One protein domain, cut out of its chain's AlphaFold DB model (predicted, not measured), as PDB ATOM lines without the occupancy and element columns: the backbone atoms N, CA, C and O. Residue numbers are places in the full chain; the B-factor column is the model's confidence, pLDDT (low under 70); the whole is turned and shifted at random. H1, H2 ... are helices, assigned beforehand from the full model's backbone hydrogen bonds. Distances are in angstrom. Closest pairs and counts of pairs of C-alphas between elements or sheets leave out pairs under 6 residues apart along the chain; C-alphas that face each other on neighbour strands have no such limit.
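This is residues 20 to 65 of the 221 residues of an uncharacterized protein of Cercospora berteroae (UniProt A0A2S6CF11). This domain has little regular structure: two looped ends, residues 20 to 31 and residues 40 to 56, are joined by the short helix H1 like a bridge, and the one-turn helix H2 and a tail follow the second loop. The printed part has 46 residues, with two named helices in the order H1, H2 and no named strand. Its class is all helix, although the named elements hold only 12 residues. It is only just compact, close to loose, with a radius of gyration of the C-alphas of 10.9 A and spans of 28 by 23 by 14 A.

After residues 20 to 31 comes H1, residues 32 to 39, in which every O i to N i+4 pair is within hydrogen-bond range. H2, residues 57 to 60, is too short for such a pair; its one O i to N i+3 pair is within range. H1 and H2 are apart, with no C-alpha of the one within 8 A of the other.

H1 runs 10.4 A from C-alpha 32 at (12.737, 36.482, -33.044) to C-alpha 39. H2 runs 5.0 A and ends at C-alpha 60 at (33.356, 38.434, -35.659).

The C-alphas farthest apart, those of Glu 21 and Pro 65, are 30.0 A apart. The link from H1 to H2 is long, with 17 residues. The printed part has no cut. The model's pLDDT is under 70 in residues 57 to 65.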
ATOM      1  N   SER A  20       8.424  32.914 -31.916       79.62
ATOM      2  CA  SER A  20       9.531  32.833 -32.867       79.62
ATOM      3  C   SER A  20       9.208  33.561 -34.168       79.62
ATOM      4  O   SER A  20      10.138  33.956 -34.870       79.62
ATOM      5  N   GLU A  21       7.925  33.774 -34.457       84.38
ATOM      6  CA  GLU A  21       7.429  34.470 -35.642       84.38
ATOM      7  C   GLU A  21       7.235  35.968 -35.376       84.38
ATOM      8  O   GLU A  21       7.306  36.775 -36.305       84.38
ATOM      9  N   ALA A  22       7.091  36.367 -34.109       85.81
ATOM     10  CA  ALA A  22       7.035  37.773 -33.732       85.81
ATOM     11  C   ALA A  22       8.278  38.552 -34.194       85.81
ATOM     12  O   ALA A  22       9.418  38.075 -34.144       85.81
ATOM     13  N   VAL A  23       8.051  39.803 -34.601       84.62
ATOM     14  CA  VAL A  23       9.109  40.729 -35.016       84.62
ATOM     15  C   VAL A  23      10.074  40.972 -33.857       84.62
ATOM     16  O   VAL A  23       9.676  41.246 -32.723       84.62
ATOM     17  N   CYS A  24      11.369  40.901 -34.147       83.56
ATOM     18  CA  CYS A  24      12.414  41.095 -33.165       83.56
ATOM     19  C   CYS A  24      12.388  42.515 -32.604       83.56
ATOM     20  O   CYS A  24      12.750  43.465 -33.290       83.56
ATOM     21  N   VAL A  25      12.066  42.650 -31.317       79.94
ATOM     22  CA  VAL A  25      11.989  43.946 -30.617       79.94
ATOM     23  C   VAL A  25      13.316  44.720 -30.666       79.94
ATOM     24  O   VAL A  25      13.329  45.945 -30.632       79.94
ATOM     25  N   ARG A  26      14.451  44.016 -30.781       74.00
ATOM     26  CA  ARG A  26      15.786  44.631 -30.782       74.00
ATOM     27  C   ARG A  26      16.179  45.262 -32.121       74.00
ATOM     28  O   ARG A  26      16.972  46.197 -32.126       74.00
ATOM     29  N   HIS A  27      15.674  44.739 -33.237       79.81
ATOM     30  CA  HIS A  27      16.128  45.128 -34.580       79.81
ATOM     31  C   HIS A  27      14.988  45.528 -35.530       79.81
ATOM     32  O   HIS A  27      15.230  46.227 -36.509       79.81
ATOM     33  N   GLY A  28      13.751  45.106 -35.260       78.88
ATOM     34  CA  GLY A  28      12.531  45.519 -35.960       78.88
ATOM     35  C   GLY A  28      12.366  45.020 -37.401       78.88
ATOM     36  O   GLY A  28      11.352  45.318 -38.021       78.88
ATOM     37  N   ASN A  29      13.339  44.295 -37.957       84.56
ATOM     38  CA  ASN A  29      13.398  43.947 -39.383       84.56
ATOM     39  C   ASN A  29      13.508  42.440 -39.681       84.56
ATOM     40  O   ASN A  29      13.715  42.071 -40.831       84.56
ATOM     41  N   HIS A  30      13.412  41.591 -38.662       83.44
ATOM     42  CA  HIS A  30      13.452  40.129 -38.761       83.44
ATOM     43  C   HIS A  30      12.677  39.518 -37.595       83.44
ATOM     44  O   HIS A  30      12.367  40.230 -36.634       83.44
ATOM     45  N   THR A  31      12.370  38.224 -37.649       88.62
ATOM     46  CA  THR A  31      11.636  37.548 -36.565       88.62
ATOM     47  C   THR A  31      12.545  37.201 -35.382       88.62
ATOM     48  O   THR A  31      13.772  37.144 -35.494       88.62
ATOM     49  N   ASN A  32      11.975  36.948 -34.206       81.56
ATOM     50  CA  ASN A  32      12.737  36.482 -33.044       81.56
ATOM     51  C   ASN A  32      13.473  35.161 -33.318       81.56
ATOM     52  O   ASN A  32      14.589  34.967 -32.824       81.56
ATOM     53  N   GLY A  33      12.877  34.275 -34.121       82.00
ATOM     54  CA  GLY A  33      13.490  33.026 -34.568       82.00
ATOM     55  C   GLY A  33      14.732  33.276 -35.420       82.00
ATOM     56  O   GLY A  33      15.801  32.738 -35.127       82.00
ATOM     57  N   GLU A  34      14.635  34.170 -36.404       81.31
ATOM     58  CA  GLU A  34      15.767  34.576 -37.246       81.31
ATOM     59  C   GLU A  34      16.864  35.272 -36.432       81.31
ATOM     60  O   GLU A  34      18.051  34.998 -36.617       81.31
ATOM     61  N   CYS A  35      16.479  36.108 -35.464       81.44
ATOM     62  CA  CYS A  35      17.412  36.779 -34.558       81.44
ATOM     63  C   CYS A  35      18.224  35.761 -33.756       81.44
ATOM     64  O   CYS A  35      19.445  35.873 -33.625       81.44
ATOM     65  N   ARG A  36      17.551  34.741 -33.212       78.75
ATOM     66  CA  ARG A  36      18.205  33.665 -32.462       78.75
ATOM     67  C   ARG A  36      19.076  32.805 -33.361       78.75
ATOM     68  O   ARG A  36      20.189  32.485 -32.961       78.75
ATOM     69  N   ALA A  37      18.611  32.467 -34.558       79.44
ATOM     70  CA  ALA A  37      19.387  31.687 -35.513       79.44
ATOM     71  C   ALA A  37      20.677  32.411 -35.927       79.44
ATOM     72  O   ALA A  37      21.717  31.773 -36.041       79.44
ATOM     73  N   GLN A  38      20.642  33.736 -36.084       75.06
ATOM     74  CA  GLN A  38      21.827  34.534 -36.408       75.06
ATOM     75  C   GLN A  38      22.768  34.732 -35.213       75.06
ATOM     76  O   GLN A  38      23.979  34.765 -35.396       75.06
ATOM     77  N   ASN A  39      22.237  34.844 -33.992       74.50
ATOM     78  CA  ASN A  39      23.046  35.070 -32.788       74.50
ATOM     79  C   ASN A  39      23.493  33.779 -32.084       74.50
ATOM     80  O   ASN A  39      24.296  33.834 -31.153       74.50
ATOM     81  N   ASN A  40      22.977  32.616 -32.484       82.62
ATOM     82  CA  ASN A  40      23.389  31.341 -31.915       82.62
ATOM     83  C   ASN A  40      24.745  30.928 -32.514       82.62
ATOM     84  O   ASN A  40      24.805  30.646 -33.714       82.62
ATOM     85  N   PRO A  41      25.824  30.832 -31.714       76.75
ATOM     86  CA  PRO A  41      27.162  30.517 -32.215       76.75
ATOM     87  C   PRO A  41      27.244  29.136 -32.878       76.75
ATOM     88  O   PRO A  41      28.074  28.941 -33.763       76.75
ATOM     89  N   ASN A  42      26.369  28.207 -32.479       82.56
ATOM     90  CA  ASN A  42      26.329  26.831 -32.972       82.56
ATOM     91  C   ASN A  42      25.329  26.635 -34.122       82.56
ATOM     92  O   ASN A  42      25.192  25.524 -34.628       82.56
ATOM     93  N   ALA A  43      24.606  27.680 -34.531       81.44
ATOM     94  CA  ALA A  43      23.754  27.610 -35.710       81.44
ATOM     95  C   ALA A  43      24.584  27.782 -36.991       81.44
ATOM     96  O   ALA A  43      25.658  28.392 -36.991       81.44
ATOM     97  N   ARG A  44      24.069  27.235 -38.099       81.62
ATOM     98  CA  ARG A  44      24.644  27.444 -39.432       81.62
ATOM     99  C   ARG A  44      24.613  28.930 -39.765       81.62
ATOM    100  O   ARG A  44      23.614  29.607 -39.535       81.62
ATOM    101  N   CYS A  45      25.711  29.412 -40.329       81.69
ATOM    102  CA  CYS A  45      25.838  30.785 -40.763       81.69
ATOM    103  C   CYS A  45      24.786  31.103 -41.817       81.69
ATOM    104  O   CYS A  45      24.856  30.601 -42.936       81.69
ATOM    105  N   VAL A  46      23.835  31.967 -41.472       75.69
ATOM    106  CA  VAL A  46      22.734  32.353 -42.369       75.69
ATOM    107  C   VAL A  46      23.255  33.078 -43.615       75.69
ATOM    108  O   VAL A  46      22.665  32.982 -44.682       75.69
ATOM    109  N   LEU A  47      24.394  33.769 -43.506       74.12
ATOM    110  CA  LEU A  47      24.970  34.533 -44.615       74.12
ATOM    111  C   LEU A  47      25.680  33.650 -45.648       74.12
ATOM    112  O   LEU A  47      25.796  34.045 -46.806       74.12
ATOM    113  N   HIS A  48      26.228  32.506 -45.230       80.81
ATOM    114  CA  HIS A  48      27.210  31.761 -46.028       80.81
ATOM    115  C   HIS A  48      26.956  30.242 -46.083       80.81
ATOM    116  O   HIS A  48      27.568  29.566 -46.902       80.81
ATOM    117  N   GLY A  49      26.094  29.681 -45.228       74.25
ATOM    118  CA  GLY A  49      25.631  28.281 -45.237       74.25
ATOM    119  C   GLY A  49      26.669  27.199 -44.888       74.25
ATOM    120  O   GLY A  49      26.308  26.148 -44.361       74.25
ATOM    121  N   GLY A  50      27.959  27.446 -45.132       82.50
ATOM    122  CA  GLY A  50      29.030  26.443 -45.055       82.50
ATOM    123  C   GLY A  50      29.777  26.335 -43.721       82.50
ATOM    124  O   GLY A  50      30.623  25.462 -43.575       82.50
ATOM    125  N   HIS A  51      29.487  27.189 -42.740       84.44
ATOM    126  CA  HIS A  51      30.162  27.210 -41.432       84.44
ATOM    127  C   HIS A  51      29.189  27.574 -40.308       84.44
ATOM    128  O   HIS A  51      28.037  27.917 -40.573       84.44
ATOM    129  N   LEU A  52      29.635  27.480 -39.055       84.81
ATOM    130  CA  LEU A  52      28.875  27.932 -37.889       84.81
ATOM    131  C   LEU A  52      29.018  29.447 -37.708       84.81
ATOM    132  O   LEU A  52      30.047  30.014 -38.068       84.81
ATOM    133  N   ASN A  53      28.024  30.114 -37.117       82.44
ATOM    134  CA  ASN A  53      28.087  31.560 -36.850       82.44
ATOM    135  C   ASN A  53      29.348  31.966 -36.065       82.44
ATOM    136  O   ASN A  53      29.934  33.006 -36.352       82.44
ATOM    137  N   ARG A  54      29.818  31.123 -35.131       79.19
ATOM    138  CA  ARG A  54      31.061  31.366 -34.374       79.19
ATOM    139  C   ARG A  54      32.302  31.496 -35.261       79.19
ATOM    140  O   ARG A  54      33.199  32.269 -34.944       79.19
ATOM    141  N   ASP A  55      32.342  30.748 -36.358       80.44
ATOM    142  CA  ASP A  55      33.484  30.697 -37.277       80.44
ATOM    143  C   ASP A  55      33.339  31.719 -38.419       80.44
ATOM    144  O   ASP A  55      34.225  31.883 -39.262       80.44
ATOM    145  N   CYS A  56      32.214  32.438 -38.449       79.31
ATOM    146  CA  CYS A  56      31.914  33.428 -39.462       79.31
ATOM    147  C   CYS A  56      32.716  34.714 -39.231       79.31
ATOM    148  O   CYS A  56      32.332  35.574 -38.437       79.31
ATOM    149  N   ARG A  57      33.814  34.897 -39.977       69.88
ATOM    150  CA  ARG A  57      34.661  36.106 -39.905       69.88
ATOM    151  C   ARG A  57      33.896  37.420 -40.114       69.88
ATOM    152  O   ARG A  57      34.274  38.423 -39.520       69.88
ATOM    153  N   SER A  58      32.813  37.419 -40.895       68.69
ATOM    154  CA  SER A  58      31.965  38.603 -41.106       68.69
ATOM    155  C   SER A  58      31.041  38.916 -39.917       68.69
ATOM    156  O   SER A  58      30.598  40.056 -39.776       68.69
ATOM    157  N   GLN A  59      30.796  37.953 -39.016       62.78
ATOM    158  CA  GLN A  59      30.101  38.175 -37.741       62.78
ATOM    159  C   GLN A  59      31.048  38.479 -36.574       62.78
ATOM    160  O   GLN A  59      30.645  39.167 -35.636       62.78
ATOM    161  N   VAL A  60      32.317  38.061 -36.645       57.00
ATOM    162  CA  VAL A  60      33.356  38.434 -35.659       57.00
ATOM    163  C   VAL A  60      33.529  39.961 -35.577       57.00
ATOM    164  O   VAL A  60      33.842  40.485 -34.514       57.00
ATOM    165  N   SER A  61      33.225  40.695 -36.654       52.97
ATOM    166  CA  SER A  61      33.207  42.168 -36.679       52.97
ATOM    167  C   SER A  61      31.941  42.810 -36.085       52.97
ATOM    168  O   SER A  61      31.921  44.020 -35.876       52.97
ATOM    169  N   ARG A  62      30.873  42.035 -35.834       52.38
ATOM    170  CA  ARG A  62      29.637  42.487 -35.155       52.38
ATOM    171  C   ARG A  62      29.606  42.124 -33.674       52.38
ATOM    172  O   ARG A  62      28.807  42.689 -32.926       52.38
ATOM    173  N   ALA A  63      30.457  41.198 -33.242       43.84
ATOM    174  CA  ALA A  63      30.709  41.001 -31.830       43.84
ATOM    175  C   ALA A  63      31.375  42.271 -31.284       43.84
ATOM    176  O   ALA A  63      32.423  42.694 -31.771       43.84
ATOM    177  N   ALA A  64      30.769  42.885 -30.262       41.94
ATOM    178  CA  ALA A  64      31.495  43.830 -29.420       41.94
ATOM    179  C   ALA A  64      32.817  43.157 -29.007       41.94
ATOM    180  O   ALA A  64      32.775  41.965 -28.681       41.94
ATOM    181  N   PRO A  65      33.966  43.858 -29.069       36.09
ATOM    182  CA  PRO A  65      35.274  43.236 -28.906       36.09
ATOM    183  C   PRO A  65      35.253  42.359 -27.662       36.09
ATOM    184  O   PRO A  65      34.945  42.837 -26.565       36.09
TER     185      PRO A  65